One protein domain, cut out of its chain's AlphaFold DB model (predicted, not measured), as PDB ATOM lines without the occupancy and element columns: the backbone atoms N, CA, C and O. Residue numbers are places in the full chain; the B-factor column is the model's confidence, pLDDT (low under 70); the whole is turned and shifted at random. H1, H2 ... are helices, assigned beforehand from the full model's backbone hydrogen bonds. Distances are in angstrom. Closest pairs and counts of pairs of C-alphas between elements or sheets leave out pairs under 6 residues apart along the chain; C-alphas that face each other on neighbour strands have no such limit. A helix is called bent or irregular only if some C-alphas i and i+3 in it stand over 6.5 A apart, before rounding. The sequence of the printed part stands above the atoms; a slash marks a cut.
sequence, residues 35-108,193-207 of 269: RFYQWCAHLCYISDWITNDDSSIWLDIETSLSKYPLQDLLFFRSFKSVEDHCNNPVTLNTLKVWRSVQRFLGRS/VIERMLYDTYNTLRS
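This is residues 35 to 108 and 193 to 207 of the 269 residues of an uncharacterized protein of Oncorhynchus mykiss (UniProt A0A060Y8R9). Two long helices, H1 and H5, cross as an X at the core, at nearly a right angle. The short helices H2, H3 and H4, with their links, gather on the side where H1 ends and H5 begins, while H7 packs on residues 36 to 43 of H1, with the small H6 next to it. The printed part has 89 residues with seven named helices, H1 to H7 in order along the chain, and no named strand; the class is all helix. The whole is compact, with a radius of gyration of the C-alphas of 12.6 A and spans of 36 by 30 by 20 A.

H1, the longest helix, covers residues 35 to 51 and is 24.3 A from C-alpha 35 at (15.551, 37.211, 1.524) to C-alpha 51 at (22.653, 40.832, 24.457). H5, residues 89 to 104, is 22.3 A long and begins at C-alpha 89 at (2.900, 39.184, 15.233). H2, residues 57 to 64, is 12.2 A long and irregular, but only just: C-alphas 57 and 60 are 6.6 A apart. H3 is residues 70 to 73, H4 residues 80 to 83, and H6 residues 193 to 196. H7, residues 201 to 207, is 10.1 A long and ends at C-alpha 207 at (29.216, 32.016, 2.300).

H1 is the hub, touching H3, H5 and H7. With residues 39 to 46 it touches residues 94 to 101 of H5, at 72 degrees, only just about perpendicular; the closest C-alphas, of His 42 and Thr 94, are 5.5 A apart. With residues 36 to 43 alone H1 touches H7, the closest C-alphas being those of Cys 40 and Thr 201, 5.9 A apart. H1 and H7 run opposite ways at a steep tilt of 48 degrees. With residues 46 to 50 alone H1 touches H3, the closest C-alphas being those of Ile 50 and Gln 71, 5.4 A apart. H2 is close to H1 but not clearly touching, with the C-alphas of Trp 49 and Leu 59 closest at 6.7 A. H4 is close to H5 but not clearly touching, with the C-alphas of Glu 83 and Leu 92 closest at 7.3 A. H6 and H1 are near each other. H5 and H7 are only just apart, the closest distance being 8.5 A. Every O i to N i+4 pair is within hydrogen-bond range in H5 and H7, against 12 of 13 in H1 and 3 of 4 in H2; H3, H4 and H6 are too short for such a pair.

The two C-alphas farthest apart, those of Lys 67 and Ser 207, are 36.3 A from each other. Residues 109 to 192 are not printed, and C-alphas 108 and 193 are 14.1 A apart across this cut. Of the links printed whole, H3 to H4 is short and the others are tight. The mean pLDDT of the printed part is 80.8, with residue 54 and residues 193 to 200 under 70.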
ATOM      1  N   ARG A  35      15.870  38.132   0.427       86.06
ATOM      2  CA  ARG A  35      15.551  37.211   1.524       86.06
ATOM      3  C   ARG A  35      16.628  37.226   2.606       86.06
ATOM      4  O   ARG A  35      16.289  37.228   3.781       86.06
ATOM      5  N   PHE A  36      17.904  37.235   2.223       85.62
ATOM      6  CA  PHE A  36      19.003  37.334   3.185       85.62
ATOM      7  C   PHE A  36      19.040  38.703   3.854       85.62
ATOM      8  O   PHE A  36      19.246  38.750   5.055       85.62
ATOM      9  N   TYR A  37      18.739  39.791   3.140       85.56
ATOM     10  CA  TYR A  37      18.580  41.112   3.762       85.56
ATOM     11  C   TYR A  37      17.472  41.120   4.813       85.56
ATOM     12  O   TYR A  37      17.690  41.584   5.929       85.56
ATOM     13  N   GLN A  38      16.309  40.554   4.484       88.75
ATOM     14  CA  GLN A  38      15.221  40.406   5.444       88.75
ATOM     15  C   GLN A  38      15.667  39.574   6.654       88.75
ATOM     16  O   GLN A  38      15.391  39.942   7.791       88.75
ATOM     17  N   TRP A  39      16.371  38.463   6.428       90.00
ATOM     18  CA  TRP A  39      16.895  37.634   7.512       90.00
ATOM     19  C   TRP A  39      17.889  38.382   8.389       90.00
ATOM     20  O   TRP A  39      17.732  38.354   9.602       90.00
ATOM     21  N   CYS A  40      18.852  39.088   7.803       85.81
ATOM     22  CA  CYS A  40      19.822  39.903   8.528       85.81
ATOM     23  C   CYS A  40      19.147  40.974   9.382       85.81
ATOM     24  O   CYS A  40      19.505  41.107  10.543       85.81
ATOM     25  N   ALA A  41      18.131  41.662   8.856       87.25
ATOM     26  CA  ALA A  41      17.377  42.647   9.630       87.25
ATOM     27  C   ALA A  41      16.737  42.020  10.882       87.25
ATOM     28  O   ALA A  41      16.862  42.559  11.974       87.25
ATOM     29  N   HIS A  42      16.119  40.841  10.750       88.75
ATOM     30  CA  HIS A  42      15.593  40.104  11.905       88.75
ATOM     31  C   HIS A  42      16.690  39.586  12.842       88.75
ATOM     32  O   HIS A  42      16.482  39.546  14.049       88.75
ATOM     33  N   LEU A  43      17.851  39.195  12.313       86.62
ATOM     34  CA  LEU A  43      18.985  38.751  13.123       86.62
ATOM     35  C   LEU A  43      19.581  39.885  13.964       86.62
ATOM     36  O   LEU A  43      20.057  39.600  15.055       86.62
ATOM     37  N   CYS A  44      19.514  41.139  13.509       84.25
ATOM     38  CA  CYS A  44      19.878  42.294  14.333       84.25
ATOM     39  C   CYS A  44      18.968  42.398  15.566       84.25
ATOM     40  O   CYS A  44      19.471  42.428  16.676       84.25
ATOM     41  N   TYR A  45      17.644  42.309  15.401       85.88
ATOM     42  CA  TYR A  45      16.733  42.294  16.557       85.88
ATOM     43  C   TYR A  45      16.984  41.105  17.492       85.88
ATOM     44  O   TYR A  45      16.972  41.244  18.707       85.88
ATOM     45  N   ILE A  46      17.266  39.926  16.932       86.81
ATOM     46  CA  ILE A  46      17.608  38.738  17.729       86.81
ATOM     47  C   ILE A  46      18.921  38.937  18.493       86.81
ATOM     48  O   ILE A  46      19.044  38.443  19.611       86.81
ATOM     49  N   SER A  47      19.891  39.645  17.910       83.38
ATOM     50  CA  SER A  47      21.113  40.036  18.612       83.38
ATOM     51  C   SER A  47      20.769  40.851  19.848       83.38
ATOM     52  O   SER A  47      21.172  40.456  20.938       83.38
ATOM     53  N   ASP A  48      19.962  41.901  19.687       83.38
ATOM     54  CA  ASP A  48      19.532  42.765  20.789       83.38
ATOM     55  C   ASP A  48      18.819  41.961  21.886       83.38
ATOM     56  O   ASP A  48      19.051  42.191  23.072       83.38
ATOM     57  N   TRP A  49      18.005  40.963  21.512       86.19
ATOM     58  CA  TRP A  49      17.338  40.072  22.471       86.19
ATOM     59  C   TRP A  49      18.323  39.222  23.278       86.19
ATOM     60  O   TRP A  49      18.074  38.949  24.449       86.19
ATOM     61  N   ILE A  50      19.417  38.760  22.662       81.00
ATOM     62  CA  ILE A  50      20.424  37.905  23.311       81.00
ATOM     63  C   ILE A  50      21.373  38.733  24.183       81.00
ATOM     64  O   ILE A  50      21.776  38.267  25.251       81.00
ATOM     65  N   THR A  51      21.766  39.923  23.718       79.38
ATOM     66  CA  THR A  51      22.653  40.832  24.457       79.38
ATOM     67  C   THR A  51      21.915  41.636  25.517       79.38
ATOM     68  O   THR A  51      22.575  42.179  26.398       79.38
ATOM     69  N   ASN A  52      20.581  41.673  25.447       77.94
ATOM     70  CA  ASN A  52      19.723  42.527  26.260       77.94
ATOM     71  C   ASN A  52      20.220  43.978  26.223       77.94
ATOM     72  O   ASN A  52      20.556  44.561  27.250       77.94
ATOM     73  N   ASP A  53      20.374  44.500  25.004       76.62
ATOM     74  CA  ASP A  53      20.908  45.841  24.784       76.62
ATOM     75  C   ASP A  53      19.863  46.901  25.158       76.62
ATOM     76  O   ASP A  53      18.877  47.097  24.443       76.62
ATOM     77  N   ASP A  54      20.117  47.604  26.262       69.50
ATOM     78  CA  ASP A  54      19.269  48.677  26.794       69.50
ATOM     79  C   ASP A  54      19.118  49.867  25.821       69.50
ATOM     80  O   ASP A  54      18.256  50.725  26.010       69.50
ATOM     81  N   SER A  55      19.939  49.952  24.766       76.25
ATOM     82  CA  SER A  55      19.808  50.982  23.728       76.25
ATOM     83  C   SER A  55      18.733  50.673  22.675       76.25
ATOM     84  O   SER A  55      18.359  51.553  21.889       76.25
ATOM     85  N   SER A  56      18.211  49.443  22.648       78.38
ATOM     86  CA  SER A  56      17.239  49.012  21.647       78.38
ATOM     87  C   SER A  56      15.821  49.468  22.000       78.38
ATOM     88  O   SER A  56      15.167  48.941  22.893       78.38
ATOM     89  N   ILE A  57      15.297  50.413  21.215       79.31
ATOM     90  CA  ILE A  57      13.950  50.998  21.380       79.31
ATOM     91  C   ILE A  57      12.840  49.929  21.345       79.31
ATOM     92  O   ILE A  57      11.774  50.096  21.938       79.31
ATOM     93  N   TRP A  58      13.065  48.834  20.616       80.94
ATOM     94  CA  TRP A  58      12.055  47.801  20.389       80.94
ATOM     95  C   TRP A  58      12.050  46.716  21.466       80.94
ATOM     96  O   TRP A  58      11.007  46.095  21.672       80.94
ATOM     97  N   LEU A  59      13.170  46.517  22.168       83.94
ATOM     98  CA  LEU A  59      13.334  45.442  23.145       83.94
ATOM     99  C   LEU A  59      12.323  45.564  24.291       83.94
ATOM    100  O   LEU A  59      11.654  44.583  24.617       83.94
ATOM    101  N   ASP A  60      12.142  46.765  24.839       83.56
ATOM    102  CA  ASP A  60      11.191  47.026  25.929       83.56
ATOM    103  C   ASP A  60       9.748  46.746  25.507       83.56
ATOM    104  O   ASP A  60       8.978  46.093  26.219       83.56
ATOM    105  N   ILE A  61       9.384  47.203  24.306       84.06
ATOM    106  CA  ILE A  61       8.041  47.028  23.752       84.06
ATOM    107  C   ILE A  61       7.769  45.540  23.540       84.06
ATOM    108  O   ILE A  61       6.748  45.026  23.996       84.06
ATOM    109  N   GLU A  62       8.677  44.822  22.884       84.56
ATOM    110  CA  GLU A  62       8.510  43.394  22.616       84.56
ATOM    111  C   GLU A  62       8.502  42.563  23.904       84.56
ATOM    112  O   GLU A  62       7.699  41.634  24.024       84.56
ATOM    113  N   THR A  63       9.325  42.933  24.886       85.12
ATOM    114  CA  THR A  63       9.383  42.261  26.189       85.12
ATOM    115  C   THR A  63       8.086  42.465  26.962       85.12
ATOM    116  O   THR A  63       7.549  41.501  27.502       85.12
ATOM    117  N   SER A  64       7.508  43.671  26.941       83.56
ATOM    118  CA  SER A  64       6.219  43.956  27.596       83.56
ATOM    119  C   SER A  64       5.043  43.150  27.023       83.56
ATOM    120  O   SER A  64       4.048  42.915  27.708       83.56
ATOM    121  N   LEU A  65       5.161  42.700  25.771       83.19
ATOM    122  CA  LEU A  65       4.144  41.928  25.055       83.19
ATOM    123  C   LEU A  65       4.377  40.408  25.130       83.19
ATOM    124  O   LEU A  65       3.615  39.636  24.536       83.19
ATOM    125  N   SER A  66       5.415  39.969  25.843       83.31
ATOM    126  CA  SER A  66       5.777  38.566  26.020       83.31
ATOM    127  C   SER A  66       5.656  38.149  27.484       83.31
ATOM    128  O   SER A  66       6.004  38.893  28.394       83.31
ATOM    129  N   LYS A  67       5.194  36.917  27.729       80.12
ATOM    130  CA  LYS A  67       5.155  36.345  29.089       80.12
ATOM    131  C   LYS A  67       6.526  35.872  29.581       80.12
ATOM    132  O   LYS A  67       6.723  35.721  30.781       80.12
ATOM    133  N   TYR A  68       7.445  35.605  28.655       80.31
ATOM    134  CA  TYR A  68       8.784  35.088  28.933       80.31
ATOM    135  C   TYR A  68       9.862  35.966  28.292       80.31
ATOM    136  O   TYR A  68       9.565  36.668  27.318       80.31
ATOM    137  N   PRO A  69      11.115  35.898  28.781       83.25
ATOM    138  CA  PRO A  69      12.238  36.572  28.141       83.25
ATOM    139  C   PRO A  69      12.332  36.201  26.656       83.25
ATOM    140  O   PRO A  69      12.267  35.027  26.288       83.25
ATOM    141  N   LEU A  70      12.499  37.201  25.788       84.75
ATOM    142  CA  LEU A  70      12.490  37.005  24.332       84.75
ATOM    143  C   LEU A  70      13.598  36.051  23.860       84.75
ATOM    144  O   LEU A  70      13.385  35.242  22.954       84.75
ATOM    145  N   GLN A  71      14.754  36.093  24.525       84.19
ATOM    146  CA  GLN A  71      15.875  35.184  24.284       84.19
ATOM    147  C   GLN A  71      15.514  33.703  24.484       84.19
ATOM    148  O   GLN A  71      16.007  32.848  23.750       84.19
ATOM    149  N   ASP A  72      14.624  33.388  25.426       83.94
ATOM    150  CA  ASP A  72      14.262  32.008  25.762       83.94
ATOM    151  C   ASP A  72      13.387  31.397  24.660       83.94
ATOM    152  O   ASP A  72      13.567  30.238  24.264       83.94
ATOM    153  N   LEU A  73      12.502  32.216  24.080       84.88
ATOM    154  CA  LEU A  73      11.599  31.829  22.992       84.88
ATOM    155  C   LEU A  73      12.349  31.364  21.732       84.88
ATOM    156  O   LEU A  73      11.821  30.553  20.961       84.88
ATOM    157  N   LEU A  74      13.579  31.849  21.515       83.62
ATOM    158  CA  LEU A  74      14.422  31.469  20.372       83.62
ATOM    159  C   LEU A  74      14.776  29.981  20.373       83.62
ATOM    160  O   LEU A  74      14.959  29.392  19.302       83.62
ATOM    161  N   PHE A  75      14.879  29.382  21.560       83.50
ATOM    162  CA  PHE A  75      15.418  28.036  21.749       83.50
ATOM    163  C   PHE A  75      14.353  26.991  22.089       83.50
ATOM    164  O   PHE A  75      14.666  25.806  22.195       83.50
ATOM    165  N   PHE A  76      13.083  27.390  22.186       82.62
ATOM    166  CA  PHE A  76      11.975  26.450  22.349       82.62
ATOM    167  C   PHE A  76      11.838  25.542  21.123       82.62
ATOM    168  O   PHE A  76      11.829  26.001  19.975       82.62
ATOM    169  N   ARG A  77      11.665  24.236  21.349       76.94
ATOM    170  CA  ARG A  77      11.572  23.249  20.264       76.94
ATOM    171  C   ARG A  77      10.264  23.375  19.490       76.94
ATOM    172  O   ARG A  77      10.249  23.453  18.257       76.94
ATOM    173  N   SER A  78       9.142  23.425  20.203       81.19
ATOM    174  CA  SER A  78       7.809  23.555  19.606       81.19
ATOM    175  C   SER A  78       7.511  25.008  19.238       81.19
ATOM    176  O   SER A  78       7.815  25.913  20.004       81.19
ATOM    177  N   PHE A  79       6.955  25.261  18.047       81.62
ATOM    178  CA  PHE A  79       6.493  26.615  17.687       81.62
ATOM    179  C   PHE A  79       5.137  26.927  18.320       81.62
ATOM    180  O   PHE A  79       4.888  28.071  18.666       81.62
ATOM    181  N   LYS A  80       4.301  25.907  18.550       81.00
ATOM    182  CA  LYS A  80       3.004  26.079  19.219       81.00
ATOM    183  C   LYS A  80       3.188  26.659  20.618       81.00
ATOM    184  O   LYS A  80       2.582  27.659  20.957       81.00
ATOM    185  N   SER A  81       4.160  26.123  21.356       78.44
ATOM    186  CA  SER A  81       4.532  26.655  22.666       78.44
ATOM    187  C   SER A  81       5.051  28.089  22.598       78.44
ATOM    188  O   SER A  81       5.005  28.780  23.593       78.44
ATOM    189  N   VAL A  82       5.562  28.573  21.467       81.50
ATOM    190  CA  VAL A  82       5.919  29.993  21.330       81.50
ATOM    191  C   VAL A  82       4.660  30.837  21.112       81.50
ATOM    192  O   VAL A  82       4.508  31.871  21.756       81.50
ATOM    193  N   GLU A  83       3.753  30.380  20.245       82.81
ATOM    194  CA  GLU A  83       2.477  31.051  19.951       82.81
ATOM    195  C   GLU A  83       1.589  31.182  21.199       82.81
ATOM    196  O   GLU A  83       0.956  32.215  21.383       82.81
ATOM    197  N   ASP A  84       1.607  30.200  22.103       81.75
ATOM    198  CA  ASP A  84       0.829  30.240  23.352       81.75
ATOM    199  C   ASP A  84       1.339  31.303  24.358       81.75
ATOM    200  O   ASP A  84       0.601  31.759  25.243       81.75
ATOM    201  N   HIS A  85       2.613  31.700  24.244       76.56
ATOM    202  CA  HIS A  85       3.288  32.583  25.205       76.56
ATOM    203  C   HIS A  85       3.618  33.979  24.666       76.56
ATOM    204  O   HIS A  85       3.886  34.879  25.465       76.56
ATOM    205  N   CYS A  86       3.561  34.179  23.347       79.94
ATOM    206  CA  CYS A  86       3.764  35.470  22.703       79.94
ATOM    207  C   CYS A  86       2.707  35.697  21.614       79.94
ATOM    208  O   CYS A  86       2.696  35.020  20.588       79.94
ATOM    209  N   ASN A  87       1.861  36.711  21.815       78.75
ATOM    210  CA  ASN A  87       0.799  37.075  20.871       78.75
ATOM    211  C   ASN A  87       1.219  38.178  19.880       78.75
ATOM    212  O   ASN A  87       0.407  38.599  19.055       78.75
ATOM    213  N   ASN A  88       2.464  38.668  19.941       85.25
ATOM    214  CA  ASN A  88       2.926  39.744  19.067       85.25
ATOM    215  C   ASN A  88       3.283  39.204  17.666       85.25
ATOM    216  O   ASN A  88       4.236  38.427  17.533       85.25
ATOM    217  N   PRO A  89       2.598  39.638  16.590       85.62
ATOM    218  CA  PRO A  89       2.900  39.184  15.233       85.62
ATOM    219  C   PRO A  89       4.326  39.526  14.776       85.62
ATOM    220  O   PRO A  89       4.898  38.772  13.985       85.62
ATOM    221  N   VAL A  90       4.916  40.624  15.268       86.56
ATOM    222  CA  VAL A  90       6.283  41.045  14.909       86.56
ATOM    223  C   VAL A  90       7.306  40.069  15.490       86.56
ATOM    224  O   VAL A  90       8.073  39.464  14.738       86.56
ATOM    225  N   THR A  91       7.234  39.819  16.796       86.56
ATOM    226  CA  THR A  91       8.088  38.860  17.512       86.56
ATOM    227  C   THR A  91       7.935  37.447  16.941       86.56
ATOM    228  O   THR A  91       8.928  36.777  16.651       86.56
ATOM    229  N   LEU A  92       6.701  37.005  16.662       88.94
ATOM    230  CA  LEU A  92       6.446  35.709  16.025       88.94
ATOM    231  C   LEU A  92       7.076  35.607  14.632       88.94
ATOM    232  O   LEU A  92       7.592  34.548  14.263       88.94
ATOM    233  N   ASN A  93       7.051  36.683  13.844       90.12
ATOM    234  CA  ASN A  93       7.700  36.703  12.538       90.12
ATOM    235  C   ASN A  93       9.231  36.623  12.666       90.12
ATOM    236  O   ASN A  93       9.857  35.815  11.977       90.12
ATOM    237  N   THR A  94       9.825  37.369  13.600       89.94
ATOM    238  CA  THR A  94      11.259  37.292  13.920       89.94
ATOM    239  C   THR A  94      11.667  35.866  14.323       89.94
ATOM    240  O   THR A  94      12.627  35.315  13.777       89.94
ATOM    241  N   LEU A  95      10.867  35.185  15.151       88.75
ATOM    242  CA  LEU A  95      11.088  33.784  15.543       88.75
ATOM    243  C   LEU A  95      10.929  32.790  14.374       88.75
ATOM    244  O   LEU A  95      11.680  31.813  14.263       88.75
ATOM    245  N   LYS A  96       9.992  33.028  13.445       90.44
ATOM    246  CA  LYS A  96       9.864  32.230  12.205       90.44
ATOM    247  C   LYS A  96      11.093  32.384  11.310       90.44
ATOM    248  O   LYS A  96      11.554  31.403  10.710       90.44
ATOM    249  N   VAL A  97      11.628  33.599  11.219       89.56
ATOM    250  CA  VAL A  97      12.850  33.891  10.467       89.56
ATOM    251  C   VAL A  97      14.053  33.210  11.112       89.56
ATOM    252  O   VAL A  97      14.774  32.510  10.402       89.56
ATOM    253  N   TRP A  98      14.193  33.272  12.438       89.00
ATOM    254  CA  TRP A  98      15.224  32.541  13.181       89.00
ATOM    255  C   TRP A  98      15.247  31.046  12.837       89.00
ATOM    256  O   TRP A  98      16.265  30.508  12.400       89.00
ATOM    257  N   ARG A  99      14.094  30.369  12.920       87.56
ATOM    258  CA  ARG A  99      13.992  28.941  12.569       87.56
ATOM    259  C   ARG A  99      14.296  28.671  11.099       87.56
ATOM    260  O   ARG A  99      14.821  27.610  10.759       87.56
ATOM    261  N   SER A 100      13.969  29.611  10.216       88.69
ATOM    262  CA  SER A 100      14.282  29.507   8.789       88.69
ATOM    263  C   SER A 100      15.784  29.603   8.530       88.69
ATOM    264  O   SER A 100      16.302  28.815   7.738       88.69
ATOM    265  N   VAL A 101      16.478  30.499   9.236       86.00
ATOM    266  CA  VAL A 101      17.941  30.630   9.208       86.00
ATOM    267  C   VAL A 101      18.604  29.374   9.775       86.00
ATOM    268  O   VAL A 101      19.454  28.780   9.116       86.00
ATOM    269  N   GLN A 102      18.157  28.878  10.931       83.94
ATOM    270  CA  GLN A 102      18.678  27.637  11.521       83.94
ATOM    271  C   GLN A 102      18.470  26.425  10.600       83.94
ATOM    272  O   GLN A 102      19.342  25.565  10.482       83.94
ATOM    273  N   ARG A 103      17.339  26.358   9.885       86.50
ATOM    274  CA  ARG A 103      17.103  25.328   8.861       86.50
ATOM    275  C   ARG A 103      18.038  25.479   7.666       86.50
ATOM    276  O   ARG A 103      18.532  24.468   7.178       86.50
ATOM    277  N   PHE A 104      18.282  26.707   7.218       83.62
ATOM    278  CA  PHE A 104      19.220  26.992   6.133       83.62
ATOM    279  C   PHE A 104      20.651  26.566   6.485       83.62
ATOM    280  O   PHE A 104      21.325  25.972   5.653       83.62
ATOM    281  N   LEU A 105      21.067  26.753   7.739       79.44
ATOM    282  CA  LEU A 105      22.355  26.276   8.253       79.44
ATOM    283  C   LEU A 105      22.408  24.761   8.534       79.44
ATOM    284  O   LEU A 105      23.404  24.271   9.060       79.44
ATOM    285  N   GLY A 106      21.334  24.007   8.275       78.50
ATOM    286  CA  GLY A 106      21.261  22.579   8.606       78.50
ATOM    287  C   GLY A 106      21.143  22.278  10.109       78.50
ATOM    288  O   GLY A 106      21.164  21.117  10.508       78.50
ATOM    289  N   ARG A 107      20.951  23.298  10.952       75.56
ATOM    290  CA  ARG A 107      20.901  23.195  12.419       75.56
ATOM    291  C   ARG A 107      19.497  23.013  12.995       75.56
ATOM    292  O   ARG A 107      19.342  22.896  14.198       75.56
ATOM    293  N   SER A 108      18.461  22.917  12.159       73.62
ATOM    294  CA  SER A 108      17.061  22.783  12.620       73.62
ATOM    295  C   SER A 108      16.763  21.599  13.557       73.62
ATOM    296  O   SER A 108      15.752  21.626  14.249       73.62
ATOM    297  N   VAL A 193      27.767  29.723  14.492       64.88
ATOM    298  CA  VAL A 193      28.506  30.907  14.021       64.88
ATOM    299  C   VAL A 193      27.619  32.149  14.054       64.88
ATOM    300  O   VAL A 193      28.101  33.194  14.451       64.88
ATOM    301  N   ILE A 194      26.323  32.033  13.741       63.84
ATOM    302  CA  ILE A 194      25.375  33.161  13.814       63.84
ATOM    303  C   ILE A 194      25.008  33.514  15.262       63.84
ATOM    304  O   ILE A 194      24.775  34.674  15.562       63.84
ATOM    305  N   GLU A 195      24.999  32.539  16.174       66.50
ATOM    306  CA  GLU A 195      24.801  32.806  17.607       66.50
ATOM    307  C   GLU A 195      26.029  33.511  18.221       66.50
ATOM    308  O   GLU A 195      25.905  34.181  19.239       66.50
ATOM    309  N   ARG A 196      27.211  33.379  17.598       65.88
ATOM    310  CA  ARG A 196      28.471  34.005  18.034       65.88
ATOM    311  C   ARG A 196      28.806  35.306  17.295       65.88
ATOM    312  O   ARG A 196      29.404  36.204  17.874       65.88
ATOM    313  N   MET A 197      28.488  35.390  16.005       57.75
ATOM    314  CA  MET A 197      28.791  36.515  15.119       57.75
ATOM    315  C   MET A 197      27.509  37.292  14.851       57.75
ATOM    316  O   MET A 197      26.792  37.040  13.885       57.75
ATOM    317  N   LEU A 198      27.244  38.247  15.736       60.06
ATOM    318  CA  LEU A 198      26.039  39.070  15.710       60.06
ATOM    319  C   LEU A 198      26.141  40.266  14.734       60.06
ATOM    320  O   LEU A 198      25.121  40.822  14.343       60.06
ATOM    321  N   TYR A 199      27.350  40.609  14.264       57.78
ATOM    322  CA  TYR A 199      27.602  41.845  13.502       57.78
ATOM    323  C   TYR A 199      27.800  41.675  11.977       57.78
ATOM    324  O   TYR A 199      27.468  42.596  11.236       57.78
ATOM    325  N   ASP A 200      28.271  40.523  11.467       65.56
ATOM    326  CA  ASP A 200      28.442  40.277  10.011       65.56
ATOM    327  C   ASP A 200      27.624  39.071   9.520       65.56
ATOM    328  O   ASP A 200      28.126  38.058   9.013       65.56
ATOM    329  N   THR A 201      26.311  39.156   9.723       70.25
ATOM    330  CA  THR A 201      25.387  38.058   9.413       70.25
ATOM    331  C   THR A 201      25.177  37.871   7.909       70.25
ATOM    332  O   THR A 201      24.942  36.746   7.467       70.25
ATOM    333  N   TYR A 202      25.305  38.926   7.094       75.75
ATOM    334  CA  TYR A 202      25.023  38.847   5.657       75.75
ATOM    335  C   TYR A 202      26.112  38.102   4.886       75.75
ATOM    336  O   TYR A 202      25.799  37.164   4.147       75.75
ATOM    337  N   ASN A 203      27.386  38.468   5.068       73.56
ATOM    338  CA  ASN A 203      28.486  37.775   4.395       73.56
ATOM    339  C   ASN A 203      28.577  36.319   4.858       73.56
ATOM    340  O   ASN A 203      28.791  35.422   4.042       73.56
ATOM    341  N   THR A 204      28.303  36.081   6.143       73.44
ATOM    342  CA  THR A 204      28.210  34.740   6.723       73.44
ATOM    343  C   THR A 204      27.105  33.917   6.058       73.44
ATOM    344  O   THR A 204      27.360  32.825   5.567       73.44
ATOM    345  N   LEU A 205      25.874  34.429   5.952       77.06
ATOM    346  CA  LEU A 205      24.788  33.712   5.263       77.06
ATOM    347  C   LEU A 205      25.100  33.454   3.786       77.06
ATOM    348  O   LEU A 205      24.755  32.401   3.242       77.06
ATOM    349  N   ARG A 206      25.769  34.409   3.139       74.88
ATOM    350  CA  ARG A 206      26.164  34.309   1.738       74.88
ATOM    351  C   ARG A 206      27.227  33.235   1.511       74.88
ATOM    352  O   ARG A 206      27.118  32.520   0.516       74.88
ATOM    353  N   SER A 207      28.193  33.068   2.415       73.69
ATOM    354  CA  SER A 207      29.216  32.016   2.300       73.69
ATOM    355  C   SER A 207      28.621  30.610   2.422       73.69
ATOM    356  O   SER A 207      29.041  29.702   1.708       73.69
TER     357      SER A 207